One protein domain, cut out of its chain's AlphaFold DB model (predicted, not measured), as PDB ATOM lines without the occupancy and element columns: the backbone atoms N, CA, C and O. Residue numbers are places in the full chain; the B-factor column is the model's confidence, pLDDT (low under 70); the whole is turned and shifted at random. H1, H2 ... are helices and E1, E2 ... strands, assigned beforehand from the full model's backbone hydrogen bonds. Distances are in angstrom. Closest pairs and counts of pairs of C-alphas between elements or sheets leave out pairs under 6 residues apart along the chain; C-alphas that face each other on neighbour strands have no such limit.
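This is residues 21 to 119 of the 122 residues of an uncharacterized protein of termite gut metagenome (UniProt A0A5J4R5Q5). One sheet of six strands, strongly twisted and curled like part of a barrel, has two short helices, H1 and H2, over its concave face. Its order is E1, E2, E3, E4, E5, E6, mixed, with E5 and E6 the parallel pair. The 99 printed residues hold, along the chain, H1, E1 to E5, H2 and E6, a mixed class in two layers, helices on one face of a sheet. The whole is compact, with a radius of gyration of the C-alphas of 13.4 A, and spans 41 by 33 by 24 A.

E1, residues 40 to 43, E2, 49 to 57, E3, 60 to 65, E4, 68 to 75, and E5, 85 to 89, form a meander, each strand the antiparallel neighbour of the one before. Pairs within hydrogen-bond range are N 50 and O 42, 2.9 A, for E1 and E2; N 53 and O 64, 2.8 A, for E2 and E3; N 70 and O 63, 2.8 A, for E3 and E4; and N 88 and O 72, 2.9 A, for E4 and E5. E2 is staggered, pairing with E1 over residues 49 to 52 and with E3 over 52 to 57. E6, residues 115 to 118, is parallel to E5, at 33 degrees, with N 87 and O 116 2.8 A apart. E5, H2, residues 101 to 109, and E6 make a strand-helix-strand unit, parallel neighbour strands with a helix between, whose crossover is right-handed. H1, residues 21 to 27, is on the sheet; its closest C-alphas to E3 are those of Leu 22 and Val 61, 6.2 A. H2 is on the same face, the C-alphas of Ile 65 and Ser 101 being its closest to E3, 7.0 A, and is apart from H1. In both helices every O i to N i+4 pair is within hydrogen-bond range.

H1 begins at C-alpha 21, (-10.609, 33.793, 30.248). E2 measures 25.6 A, E4 22.1 A, E3 16.4 A and H2 12.5 A. E6 ends at C-alpha 118, (0.244, 24.925, 40.128).

The C-alphas farthest apart, those of Asn 47 and Asp 78, are 40.9 A apart. The printed part has no cut; the links H1 to E1 and E5 to H2 are long. Residues 91 to 113 and 118 to 119 have pLDDT under 70.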
ATOM      1  N   ILE A  21     -11.080  35.031  29.620       91.69
ATOM      2  CA  ILE A  21     -10.609  33.793  30.248       91.69
ATOM      3  C   ILE A  21     -11.457  32.589  29.825       91.69
ATOM      4  O   ILE A  21     -10.901  31.530  29.553       91.69
ATOM      5  N   LEU A  22     -12.781  32.737  29.701       93.00
ATOM      6  CA  LEU A  22     -13.644  31.658  29.224       93.00
ATOM      7  C   LEU A  22     -13.334  31.304  27.767       93.00
ATOM      8  O   LEU A  22     -13.159  30.128  27.460       93.00
ATOM      9  N   LEU A  23     -13.190  32.308  26.897       92.12
ATOM     10  CA  LEU A  23     -12.788  32.112  25.500       92.12
ATOM     11  C   LEU A  23     -11.422  31.427  25.393       92.12
ATOM     12  O   LEU A  23     -11.256  30.484  24.620       92.12
ATOM     13  N   PHE A  24     -10.453  31.863  26.201       90.88
ATOM     14  CA  PHE A  24      -9.140  31.233  26.266       90.88
ATOM     15  C   PHE A  24      -9.246  29.761  26.674       90.88
ATOM     16  O   PHE A  24      -8.709  28.900  25.978       90.88
ATOM     17  N   VAL A  25      -9.963  29.450  27.757       90.25
ATOM     18  CA  VAL A  25     -10.091  28.073  28.255       90.25
ATOM     19  C   VAL A  25     -10.833  27.185  27.257       90.25
ATOM     20  O   VAL A  25     -10.414  26.050  27.046       90.25
ATOM     21  N   GLU A  26     -11.880  27.682  26.594       90.25
ATOM     22  CA  GLU A  26     -12.565  26.957  25.515       90.25
ATOM     23  C   GLU A  26     -11.618  26.617  24.356       90.25
ATOM     24  O   GLU A  26     -11.638  25.482  23.869       90.25
ATOM     25  N   SER A  27     -10.746  27.555  23.965       88.50
ATOM     26  CA  SER A  27      -9.796  27.357  22.861       88.50
ATOM     27  C   SER A  27      -8.814  26.200  23.101       88.50
ATOM     28  O   SER A  27      -8.379  25.550  22.152       88.50
ATOM     29  N   LEU A  28      -8.523  25.869  24.368       86.25
ATOM     30  CA  LEU A  28      -7.639  24.755  24.735       86.25
ATOM     31  C   LEU A  28      -8.172  23.391  24.275       86.25
ATOM     32  O   LEU A  28      -7.400  22.446  24.134       86.25
ATOM     33  N   PHE A  29      -9.481  23.282  24.042       85.12
ATOM     34  CA  PHE A  29     -10.138  22.031  23.675       85.12
ATOM     35  C   PHE A  29     -10.454  21.922  22.180       85.12
ATOM     36  O   PHE A  29     -10.874  20.854  21.737       85.12
ATOM     37  N   GLU A  30     -10.259  22.973  21.379       84.81
ATOM     38  CA  GLU A  30     -10.655  22.968  19.961       84.81
ATOM     39  C   GLU A  30      -9.989  21.844  19.158       84.81
ATOM     40  O   GLU A  30     -10.645  21.197  18.345       84.81
ATOM     41  N   GLY A  31      -8.709  21.562  19.425       79.94
ATOM     42  CA  GLY A  31      -7.948  20.532  18.709       79.94
ATOM     43  C   GLY A  31      -8.288  19.087  19.090       79.94
ATOM     44  O   GLY A  31      -7.899  18.166  18.376       79.94
ATOM     45  N   ILE A  32      -8.992  18.877  20.204       77.69
ATOM     46  CA  ILE A  32      -9.266  17.545  20.774       77.69
ATOM     47  C   ILE A  32     -10.759  17.257  20.962       77.69
ATOM     48  O   ILE A  32     -11.138  16.155  21.362       77.69
ATOM     49  N   LYS A  33     -11.614  18.245  20.705       84.56
ATOM     50  CA  LYS A  33     -13.061  18.119  20.826       84.56
ATOM     51  C   LYS A  33     -13.615  17.223  19.720       84.56
ATOM     52  O   LYS A  33     -13.239  17.344  18.556       84.56
ATOM     53  N   ILE A  34     -14.597  16.394  20.069       84.38
ATOM     54  CA  ILE A  34     -15.346  15.596  19.095       84.38
ATOM     55  C   ILE A  34     -16.143  16.530  18.156       84.38
ATOM     56  O   ILE A  34     -17.005  17.288  18.626       84.38
ATOM     57  N   PRO A  35     -15.910  16.481  16.828       80.19
ATOM     58  CA  PRO A  35     -16.662  17.282  15.870       80.19
ATOM     59  C   PRO A  35     -18.154  16.919  15.889       80.19
ATOM     60  O   PRO A  35     -18.513  15.746  15.945       80.19
ATOM     61  N   ASN A  36     -19.028  17.922  15.773       83.69
ATOM     62  CA  ASN A  36     -20.495  17.787  15.685       83.69
ATOM     63  C   ASN A  36     -21.252  17.445  16.982       83.69
ATOM     64  O   ASN A  36     -22.465  17.253  16.927       83.69
ATOM     65  N   ILE A  37     -20.592  17.418  18.144       84.62
ATOM     66  CA  ILE A  37     -21.281  17.310  19.438       84.62
ATOM     67  C   ILE A  37     -21.305  18.681  20.130       84.62
ATOM     68  O   ILE A  37     -20.286  19.372  20.234       84.62
ATOM     69  N   THR A  38     -22.486  19.087  20.604       85.44
ATOM     70  CA  THR A  38     -22.659  20.311  21.402       85.44
ATOM     71  C   THR A  38     -22.012  20.150  22.780       85.44
ATOM     72  O   THR A  38     -22.194  19.130  23.441       85.44
ATOM     73  N   GLY A  39     -21.287  21.173  23.234       85.94
ATOM     74  CA  GLY A  39     -20.466  21.119  24.450       85.94
ATOM     75  C   GLY A  39     -19.013  20.743  24.155       85.94
ATOM     76  O   GLY A  39     -18.588  20.787  23.000       85.94
ATOM     77  N   ILE A  40     -18.236  20.419  25.185       88.31
ATOM     78  CA  ILE A  40     -16.840  19.994  25.049       88.31
ATOM     79  C   ILE A  40     -16.770  18.522  25.452       88.31
ATOM     80  O   ILE A  40     -16.925  18.180  26.621       88.31
ATOM     81  N   HIS A  41     -16.551  17.655  24.465       87.25
ATOM     82  CA  HIS A  41     -16.457  16.208  24.651       87.25
ATOM     83  C   HIS A  41     -15.134  15.712  24.094       87.25
ATOM     84  O   HIS A  41     -14.734  16.152  23.015       87.25
ATOM     85  N   ILE A  42     -14.484  14.806  24.817       83.75
ATOM     86  CA  ILE A  42     -13.168  14.262  24.468       83.75
ATOM     87  C   ILE A  42     -13.284  12.743  24.369       83.75
ATOM     88  O   ILE A  42     -13.781  12.108  25.301       83.75
ATOM     89  N   GLU A  43     -12.830  12.170  23.256       79.81
ATOM     90  CA  GLU A  43     -12.725  10.720  23.079       79.81
ATOM     91  C   GLU A  43     -11.384  10.210  23.622       79.81
ATOM     92  O   GLU A  43     -10.318  10.773  23.362       79.81
ATOM     93  N   MET A  44     -11.447   9.140  24.407       75.50
ATOM     94  CA  MET A  44     -10.302   8.499  25.046       75.50
ATOM     95  C   MET A  44      -9.767   7.339  24.202       75.50
ATOM     96  O   MET A  44     -10.460   6.791  23.351       75.50
ATOM     97  N   SER A  45      -8.546   6.880  24.495       73.00
ATOM     98  CA  SER A  45      -7.942   5.728  23.804       73.00
ATOM     99  C   SER A  45      -8.695   4.405  23.995       73.00
ATOM    100  O   SER A  45      -8.467   3.464  23.241       73.00
ATOM    101  N   ASP A  46      -9.545   4.305  25.018       73.56
ATOM    102  CA  ASP A  46     -10.427   3.160  25.279       73.56
ATOM    103  C   ASP A  46     -11.848   3.350  24.706       73.56
ATOM    104  O   ASP A  46     -12.744   2.560  25.006       73.56
ATOM    105  N   ASN A  47     -12.053   4.376  23.870       77.75
ATOM    106  CA  ASN A  47     -13.333   4.812  23.297       77.75
ATOM    107  C   ASN A  47     -14.356   5.331  24.325       77.75
ATOM    108  O   ASN A  47     -15.535   5.487  23.998       77.75
ATOM    109  N   SER A  48     -13.950   5.595  25.571       78.50
ATOM    110  CA  SER A  48     -14.812   6.316  26.510       78.50
ATOM    111  C   SER A  48     -14.893   7.805  26.144       78.50
ATOM    112  O   SER A  48     -13.960   8.377  25.581       78.50
ATOM    113  N   ILE A  49     -16.030   8.440  26.450       82.06
ATOM    114  CA  ILE A  49     -16.250   9.873  26.210       82.06
ATOM    115  C   ILE A  49     -16.224  10.606  27.550       82.06
ATOM    116  O   ILE A  49     -16.959  10.254  28.477       82.06
ATOM    117  N   LEU A  50     -15.394  11.642  27.641       82.00
ATOM    118  CA  LEU A  50     -15.363  12.565  28.770       82.00
ATOM    119  C   LEU A  50     -16.151  13.830  28.434       82.00
ATOM    120  O   LEU A  50     -15.891  14.467  27.414       82.00
ATOM    121  N   ASN A  51     -17.068  14.218  29.320       86.62
ATOM    122  CA  ASN A  51     -17.779  15.490  29.234       86.62
ATOM    123  C   ASN A  51     -17.045  16.553  30.056       86.62
ATOM    124  O   ASN A  51     -16.890  16.390  31.273       86.62
ATOM    125  N   VAL A  52     -16.629  17.639  29.408       87.88
ATOM    126  CA  VAL A  52     -15.997  18.792  30.052       87.88
ATOM    127  C   VAL A  52     -17.036  19.891  30.237       87.88
ATOM    128  O   VAL A  52     -17.700  20.316  29.291       87.88
ATOM    129  N   ILE A  53     -17.163  20.363  31.471       90.19
ATOM    130  CA  ILE A  53     -18.053  21.457  31.852       90.19
ATOM    131  C   ILE A  53     -17.180  22.623  32.304       90.19
ATOM    132  O   ILE A  53     -16.336  22.457  33.189       90.19
ATOM    133  N   LEU A  54     -17.403  23.784  31.695       92.44
ATOM    134  CA  LEU A  54     -16.769  25.041  32.066       92.44
ATOM    135  C   LEU A  54     -17.805  25.930  32.749       92.44
ATOM    136  O   LEU A  54     -18.896  26.130  32.219       92.44
ATOM    137  N   GLU A  55     -17.465  26.450  33.921       93.19
ATOM    138  CA  GLU A  55     -18.323  27.366  34.674       93.19
ATOM    139  C   GLU A  55     -17.514  28.594  35.075       93.19
ATOM    140  O   GLU A  55     -16.526  28.478  35.804       93.19
ATOM    141  N   GLU A  56     -17.933  29.772  34.614       92.81
ATOM    142  CA  GLU A  56     -17.331  31.028  35.043       92.81
ATOM    143  C   GLU A  56     -17.981  31.521  36.340       92.81
ATOM    144  O   GLU A  56     -19.188  31.744  36.406       92.81
ATOM    145  N   ILE A  57     -17.175  31.677  37.391       89.75
ATOM    146  CA  ILE A  57     -17.618  32.129  38.710       89.75
ATOM    147  C   ILE A  57     -16.565  33.088  39.264       89.75
ATOM    148  O   ILE A  57     -15.407  32.715  39.443       89.75
ATOM    149  N   ASN A  58     -16.970  34.324  39.576       89.06
ATOM    150  CA  ASN A  58     -16.105  35.354  40.170       89.06
ATOM    151  C   ASN A  58     -14.799  35.607  39.383       89.06
ATOM    152  O   ASN A  58     -13.732  35.739  39.981       89.06
ATOM    153  N   GLY A  59     -14.873  35.640  38.046       87.69
ATOM    154  CA  GLY A  59     -13.712  35.871  37.174       87.69
ATOM    155  C   GLY A  59     -12.735  34.692  37.078       87.69
ATOM    156  O   GLY A  59     -11.611  34.862  36.607       87.69
ATOM    157  N   LYS A  60     -13.147  33.504  37.533       92.81
ATOM    158  CA  LYS A  60     -12.418  32.241  37.382       92.81
ATOM    159  C   LYS A  60     -13.226  31.283  36.526       92.81
ATOM    160  O   LYS A  60     -14.452  31.296  36.598       92.81
ATOM    161  N   VAL A  61     -12.556  30.401  35.792       93.62
ATOM    162  CA  VAL A  61     -13.216  29.353  35.000       93.62
ATOM    163  C   VAL A  61     -12.953  28.004  35.647       93.62
ATOM    164  O   VAL A  61     -11.845  27.476  35.582       93.62
ATOM    165  N   SER A  62     -13.975  27.448  36.285       91.44
ATOM    166  CA  SER A  62     -13.933  26.102  36.849       91.44
ATOM    167  C   SER A  62     -13.994  25.070  35.733       91.44
ATOM    168  O   SER A  62     -14.808  25.196  34.819       91.44
ATOM    169  N   VAL A  63     -13.175  24.027  35.835       88.12
ATOM    170  CA  VAL A  63     -13.170  22.905  34.894       88.12
ATOM    171  C   VAL A  63     -13.643  21.656  35.614       88.12
ATOM    172  O   VAL A  63     -12.992  21.192  36.554       88.12
ATOM    173  N   LYS A  64     -14.755  21.077  35.158       86.00
ATOM    174  CA  LYS A  64     -15.233  19.775  35.630       86.00
ATOM    175  C   LYS A  64     -15.162  18.747  34.513       86.00
ATOM    176  O   LYS A  64     -15.511  19.051  33.377       86.00
ATOM    177  N   ILE A  65     -14.780  17.521  34.847       82.38
ATOM    178  CA  ILE A  65     -14.800  16.382  33.925       82.38
ATOM    179  C   ILE A  65     -15.697  15.308  34.506       82.38
ATOM    180  O   ILE A  65     -15.496  14.889  35.643       82.38
ATOM    181  N   ASN A  66     -16.715  14.889  33.753       81.19
ATOM    182  CA  ASN A  66     -17.750  13.969  34.239       81.19
ATOM    183  C   ASN A  66     -18.314  14.411  35.605       81.19
ATOM    184  O   ASN A  66     -18.502  13.607  36.514       81.19
ATOM    185  N   ASN A  67     -18.555  15.722  35.740       80.19
ATOM    186  CA  ASN A  67     -19.031  16.392  36.956       80.19
ATOM    187  C   ASN A  67     -18.057  16.388  38.158       80.19
ATOM    188  O   ASN A  67     -18.413  16.850  39.241       80.19
ATOM    189  N   VAL A  68     -16.818  15.923  37.981       79.62
ATOM    190  CA  VAL A  68     -15.748  16.025  38.982       79.62
ATOM    191  C   VAL A  68     -14.971  17.316  38.751       79.62
ATOM    192  O   VAL A  68     -14.433  17.525  37.669       79.62
ATOM    193  N   LEU A  69     -14.910  18.187  39.756       82.44
ATOM    194  CA  LEU A  69     -14.153  19.438  39.694       82.44
ATOM    195  C   LEU A  69     -12.650  19.154  39.669       82.44
ATOM    196  O   LEU A  69     -12.109  18.649  40.642       82.44
ATOM    197  N   MET A  70     -11.984  19.488  38.568       80.00
ATOM    198  CA  MET A  70     -10.550  19.251  38.377       80.00
ATOM    199  C   MET A  70      -9.709  20.383  38.968       80.00
ATOM    200  O   MET A  70      -8.626  20.165  39.515       80.00
ATOM    201  N   GLY A  71     -10.221  21.602  38.851       85.19
ATOM    202  CA  GLY A  71      -9.538  22.826  39.224       85.19
ATOM    203  C   GLY A  71     -10.186  24.024  38.550       85.19
ATOM    204  O   GLY A  71     -11.298  23.931  38.023       85.19
ATOM    205  N   PHE A  72      -9.480  25.146  38.551       90.38
ATOM    206  CA  PHE A  72      -9.948  26.373  37.923       90.38
ATOM    207  C   PHE A  72      -8.803  27.148  37.279       90.38
ATOM    208  O   PHE A  72      -7.661  27.097  37.738       90.38
ATOM    209  N   PHE A  73      -9.135  27.884  36.226       91.75
ATOM    210  CA  PHE A  73      -8.284  28.917  35.661       91.75
ATOM    211  C   PHE A  73      -8.571  30.259  36.324       91.75
ATOM    212  O   PHE A  73      -9.733  30.613  36.544       91.75
ATOM    213  N   GLU A  74      -7.520  31.023  36.593       92.44
ATOM    214  CA  GLU A  74      -7.612  32.424  37.003       92.44
ATOM    215  C   GLU A  74      -6.555  33.279  36.300       92.44
ATOM    216  O   GLU A  74      -5.502  32.786  35.885       92.44
ATOM    217  N   SER A  75      -6.844  34.571  36.154       89.62
ATOM    218  CA  SER A  75      -5.882  35.545  35.641       89.62
ATOM    219  C   SER A  75      -4.740  35.735  36.632       89.62
ATOM    220  O   SER A  75      -4.975  35.934  37.825       89.62
ATOM    221  N   LEU A  76      -3.500  35.738  36.141       85.06
ATOM    222  CA  LEU A  76      -2.331  35.997  36.977       85.06
ATOM    223  C   LEU A  76      -2.064  37.512  37.036       85.06
ATOM    224  O   LEU A  76      -1.682  38.086  36.013       85.06
ATOM    225  N   PRO A  77      -2.228  38.176  38.200       77.12
ATOM    226  CA  PRO A  77      -2.165  39.638  38.293       77.12
ATOM    227  C   PRO A  77      -0.813  40.216  37.852       77.12
ATOM    228  O   PRO A  77      -0.778  41.258  37.205       77.12
ATOM    229  N   ASP A  78       0.282  39.498  38.110       79.69
ATOM    230  CA  ASP A  78       1.642  39.951  37.793       79.69
ATOM    231  C   ASP A  78       2.238  39.295  36.533       79.69
ATOM    232  O   ASP A  78       3.436  39.434  36.278       79.69
ATOM    233  N   LYS A  79       1.430  38.544  35.764       76.44
ATOM    234  CA  LYS A  79       1.833  37.770  34.568       76.44
ATOM    235  C   LYS A  79       3.254  37.177  34.662       76.44
ATOM    236  O   LYS A  79       4.108  37.458  33.807       76.44
ATOM    237  N   PRO A  80       3.563  36.404  35.721       74.12
ATOM    238  CA  PRO A  80       4.922  35.951  35.980       74.12
ATOM    239  C   PRO A  80       5.437  35.197  34.756       74.12
ATOM    240  O   PRO A  80       4.774  34.292  34.272       74.12
ATOM    241  N   ARG A  81       6.610  35.574  34.234       73.50
ATOM    242  CA  ARG A  81       7.246  34.916  33.071       73.50
ATOM    243  C   ARG A  81       6.398  34.912  31.782       73.50
ATOM    244  O   ARG A  81       6.622  34.070  30.922       73.50
ATOM    245  N   GLY A  82       5.472  35.864  31.631       78.56
ATOM    246  CA  GLY A  82       4.653  36.016  30.423       78.56
ATOM    247  C   GLY A  82       3.408  35.125  30.371       78.56
ATOM    248  O   GLY A  82       2.704  35.151  29.366       78.56
ATOM    249  N   TYR A  83       3.115  34.372  31.434       80.94
ATOM    250  CA  TYR A  83       1.878  33.599  31.548       80.94
ATOM    251  C   TYR A  83       0.698  34.523  31.859       80.94
ATOM    252  O   TYR A  83       0.772  35.332  32.784       80.94
ATOM    253  N   GLU A  84      -0.392  34.402  31.103       84.56
ATOM    254  CA  GLU A  84      -1.601  35.205  31.326       84.56
ATOM    255  C   GLU A  84      -2.558  34.552  32.328       84.56
ATOM    256  O   GLU A  84      -3.163  35.244  33.150       84.56
ATOM    257  N   TYR A  85      -2.629  33.220  32.312       88.25
ATOM    258  CA  TYR A  85      -3.545  32.440  33.136       88.25
ATOM    259  C   TYR A  85      -2.802  31.349  33.911       88.25
ATOM    260  O   TYR A  85      -1.831  30.752  33.430       88.25
ATOM    261  N   GLY A  86      -3.276  31.084  35.124       87.00
ATOM    262  CA  GLY A  86      -2.819  29.991  35.973       87.00
ATOM    263  C   GLY A  86      -3.909  28.943  36.116       87.00
ATOM    264  O   GLY A  86      -5.070  29.290  36.329       87.00
ATOM    265  N   PHE A  87      -3.542  27.666  36.015       87.12
ATOM    266  CA  PHE A  87      -4.421  26.566  36.389       87.12
ATOM    267  C   PHE A  87      -4.106  26.105  37.816       87.12
ATOM    268  O   PHE A  87      -2.981  25.698  38.134       87.12
ATOM    269  N   HIS A  88      -5.124  26.163  38.672       85.88
ATOM    270  CA  HIS A  88      -5.081  25.712  40.057       85.88
ATOM    271  C   HIS A  88      -5.801  24.385  40.177       85.88
ATOM    272  O   HIS A  88      -7.032  24.309  40.153       85.88
ATOM    273  N   GLN A  89      -5.012  23.327  40.302       77.50
ATOM    274  CA  GLN A  89      -5.525  21.981  40.462       77.50
ATOM    275  C   GLN A  89      -6.087  21.786  41.873       77.50
ATOM    276  O   GLN A  89      -5.415  22.075  42.861       77.50
ATOM    277  N   GLN A  90      -7.305  21.251  41.974       71.50
ATOM    278  CA  GLN A  90      -7.953  21.009  43.267       71.50
ATOM    279  C   GLN A  90      -7.786  19.566  43.763       71.50
ATOM    280  O   GLN A  90      -7.766  19.336  44.968       71.50
ATOM    281  N   TYR A  91      -7.609  18.597  42.859       62.28
ATOM    282  CA  TYR A  91      -7.316  17.208  43.223       62.28
ATOM    283  C   TYR A  91      -5.899  16.814  42.828       62.28
ATOM    284  O   TYR A  91      -5.625  16.616  41.649       62.28
ATOM    285  N   GLY A  92      -5.026  16.615  43.816       49.50
ATOM    286  CA  GLY A  92      -3.804  15.829  43.661       49.50
ATOM    287  C   GLY A  92      -4.048  14.419  44.185       49.50
ATOM    288  O   GLY A  92      -3.895  14.184  45.378       49.50
ATOM    289  N   ILE A  93      -4.458  13.473  43.337       44.66
ATOM    290  CA  ILE A  93      -4.567  12.064  43.746       44.66
ATOM    291  C   ILE A  93      -3.542  11.249  42.964       44.66
ATOM    292  O   ILE A  93      -3.468  11.320  41.739       44.66
ATOM    293  N   GLY A  94      -2.725  10.502  43.713       41.56
ATOM    294  CA  GLY A  94      -1.604   9.717  43.216       41.56
ATOM    295  C   GLY A  94      -1.980   8.750  42.094       41.56
ATOM    296  O   GLY A  94      -2.971   8.027  42.162       41.56
ATOM    297  N   ILE A  95      -1.120   8.734  41.080       42.97
ATOM    298  CA  ILE A  95      -1.150   7.866  39.904       42.97
ATOM    299  C   ILE A  95      -1.155   6.396  40.349       42.97
ATOM    300  O   ILE A  95      -0.149   5.892  40.850       42.97
ATOM    301  N   ARG A  96      -2.269   5.684  40.138       34.34
ATOM    302  CA  ARG A  96      -2.314   4.214  40.090       34.34
ATOM    303  C   ARG A  96      -3.374   3.752  39.082       34.34
ATOM    304  O   ARG A  96      -4.546   4.061  39.254       34.34
ATOM    305  N   ASN A  97      -2.933   2.931  38.122       35.38
ATOM    306  CA  ASN A  97      -3.714   2.136  37.155       35.38
ATOM    307  C   ASN A  97      -4.342   2.855  35.941       35.38
ATOM    308  O   ASN A  97      -5.559   2.851  35.788       35.38
ATOM    309  N   GLY A  98      -3.504   3.300  34.997       47.16
ATOM    310  CA  GLY A  98      -3.952   3.710  33.657       47.16
ATOM    311  C   GLY A  98      -4.526   5.127  33.602       47.16
ATOM    312  O   GLY A  98      -4.932   5.659  34.630       47.16
ATOM    313  N   LEU A  99      -4.511   5.714  32.395       47.56
ATOM    314  CA  LEU A  99      -4.848   7.120  32.142       47.56
ATOM    315  C   LEU A  99      -6.228   7.474  32.713       47.56
ATOM    316  O   LEU A  99      -7.252   7.148  32.115       47.56
ATOM    317  N   ASN A 100      -6.268   8.133  33.869       54.97
ATOM    318  CA  ASN A 100      -7.511   8.637  34.440       54.97
ATOM    319  C   ASN A 100      -7.905   9.967  33.766       54.97
ATOM    320  O   ASN A 100      -7.113  10.590  33.060       54.97
ATOM    321  N   SER A 101      -9.142  10.429  33.965       53.53
ATOM    322  CA  SER A 101      -9.674  11.650  33.330       53.53
ATOM    323  C   SER A 101      -8.807  12.904  33.539       53.53
ATOM    324  O   SER A 101      -8.851  13.828  32.729       53.53
ATOM    325  N   HIS A 102      -7.984  12.920  34.593       55.59
ATOM    326  CA  HIS A 102      -6.975  13.944  34.842       55.59
ATOM    327  C   HIS A 102      -5.778  13.841  33.886       55.59
ATOM    328  O   HIS A 102      -5.330  14.861  33.383       55.59
ATOM    329  N   GLU A 103      -5.247  12.651  33.605       55.78
ATOM    330  CA  GLU A 103      -4.088  12.508  32.715       55.78
ATOM    331  C   GLU A 103      -4.425  12.867  31.265       55.78
ATOM    332  O   GLU A 103      -3.583  13.446  30.585       55.78
ATOM    333  N   THR A 104      -5.656  12.622  30.807       57.72
ATOM    334  CA  THR A 104      -6.103  13.120  29.495       57.72
ATOM    335  C   THR A 104      -6.324  14.620  29.496       57.72
ATOM    336  O   THR A 104      -5.927  15.269  28.536       57.72
ATOM    337  N   PHE A 105      -6.904  15.184  30.560       64.62
ATOM    338  CA  PHE A 105      -7.008  16.633  30.717       64.62
ATOM    339  C   PHE A 105      -5.627  17.274  30.649       64.62
ATOM    340  O   PHE A 105      -5.343  17.999  29.707       64.62
ATOM    341  N   THR A 106      -4.739  16.908  31.569       62.53
ATOM    342  CA  THR A 106      -3.368  17.403  31.659       62.53
ATOM    343  C   THR A 106      -2.629  17.191  30.337       62.53
ATOM    344  O   THR A 106      -2.121  18.154  29.785       62.53
ATOM    345  N   LYS A 107      -2.661  16.002  29.721       61.75
ATOM    346  CA  LYS A 107      -2.032  15.770  28.406       61.75
ATOM    347  C   LYS A 107      -2.623  16.631  27.284       61.75
ATOM    348  O   LYS A 107      -1.875  17.063  26.419       61.75
ATOM    349  N   ALA A 108      -3.931  16.873  27.282       63.12
ATOM    350  CA  ALA A 108      -4.588  17.686  26.267       63.12
ATOM    351  C   ALA A 108      -4.234  19.176  26.354       63.12
ATOM    352  O   ALA A 108      -4.208  19.846  25.325       63.12
ATOM    353  N   ILE A 109      -3.971  19.693  27.559       67.19
ATOM    354  CA  ILE A 109      -3.706  21.124  27.773       67.19
ATOM    355  C   ILE A 109      -2.242  21.460  28.105       67.19
ATOM    356  O   ILE A 109      -1.863  22.628  28.026       67.19
ATOM    357  N   CYS A 110      -1.402  20.477  28.450       58.16
ATOM    358  CA  CYS A 110      -0.004  20.691  28.854       58.16
ATOM    359  C   CYS A 110       0.932  21.157  27.734       58.16
ATOM    360  O   CYS A 110       2.042  21.586  28.041       58.16
ATOM    361  N   ASP A 111       0.498  21.137  26.475       59.25
ATOM    362  CA  ASP A 111       1.291  21.668  25.362       59.25
ATOM    363  C   ASP A 111       1.092  23.181  25.154       59.25
ATOM    364  O   ASP A 111       1.735  23.773  24.286       59.25
ATOM    365  N   ASN A 112       0.226  23.839  25.937       68.81
ATOM    366  CA  ASN A 112      -0.033  25.265  25.763       68.81
ATOM    367  C   ASN A 112       0.991  26.131  26.534       68.81
ATOM    368  O   ASN A 112       0.973  26.153  27.770       68.81
ATOM    369  N   PRO A 113       1.861  26.895  25.842       64.00
ATOM    370  CA  PRO A 113       2.965  27.624  26.468       64.00
ATOM    371  C   PRO A 113       2.515  28.831  27.304       64.00
ATOM    372  O   PRO A 113       3.360  29.473  27.920       64.00
ATOM    373  N   PHE A 114       1.218  29.153  27.330       70.00
ATOM    374  CA  PHE A 114       0.663  30.299  28.057       70.00
ATOM    375  C   PHE A 114      -0.021  29.932  29.379       70.00
ATOM    376  O   PHE A 114      -0.571  30.815  30.038       70.00
ATOM    377  N   ILE A 115       0.059  28.665  29.802       72.81
ATOM    378  CA  ILE A 115      -0.536  28.182  31.052       72.81
ATOM    379  C   ILE A 115       0.555  27.879  32.080       72.81
ATOM    380  O   ILE A 115       1.455  27.075  31.836       72.81
ATOM    381  N   LEU A 116       0.435  28.477  33.268       80.62
ATOM    382  CA  LEU A 116       1.188  28.046  34.443       80.62
ATOM    383  C   LEU A 116       0.374  27.002  35.217       80.62
ATOM    384  O   LEU A 116      -0.745  27.279  35.644       80.62
ATOM    385  N   PHE A 117       0.950  25.826  35.457       75.62
ATOM    386  CA  PHE A 117       0.339  24.802  36.304       75.62
ATOM    387  C   PHE A 117       0.846  24.928  37.741       75.62
ATOM    388  O   PHE A 117       2.055  24.938  37.978       75.62
ATOM    389  N   SER A 118      -0.076  24.999  38.701       69.88
ATOM    390  CA  SER A 118       0.244  24.925  40.128       69.88
ATOM    391  C   SER A 118      -0.174  23.568  40.699       69.88
ATOM    392  O   SER A 118      -1.234  23.034  40.371       69.88
ATOM    393  N   SER A 119       0.691  22.983  41.529       58.88
ATOM    394  CA  SER A 119       0.419  21.714  42.207       58.88
ATOM    395  C   SER A 119      -0.733  21.859  43.197       58.88
ATOM    396  O   SER A 119      -0.808  22.865  43.902       58.88
TER     397      SER A 119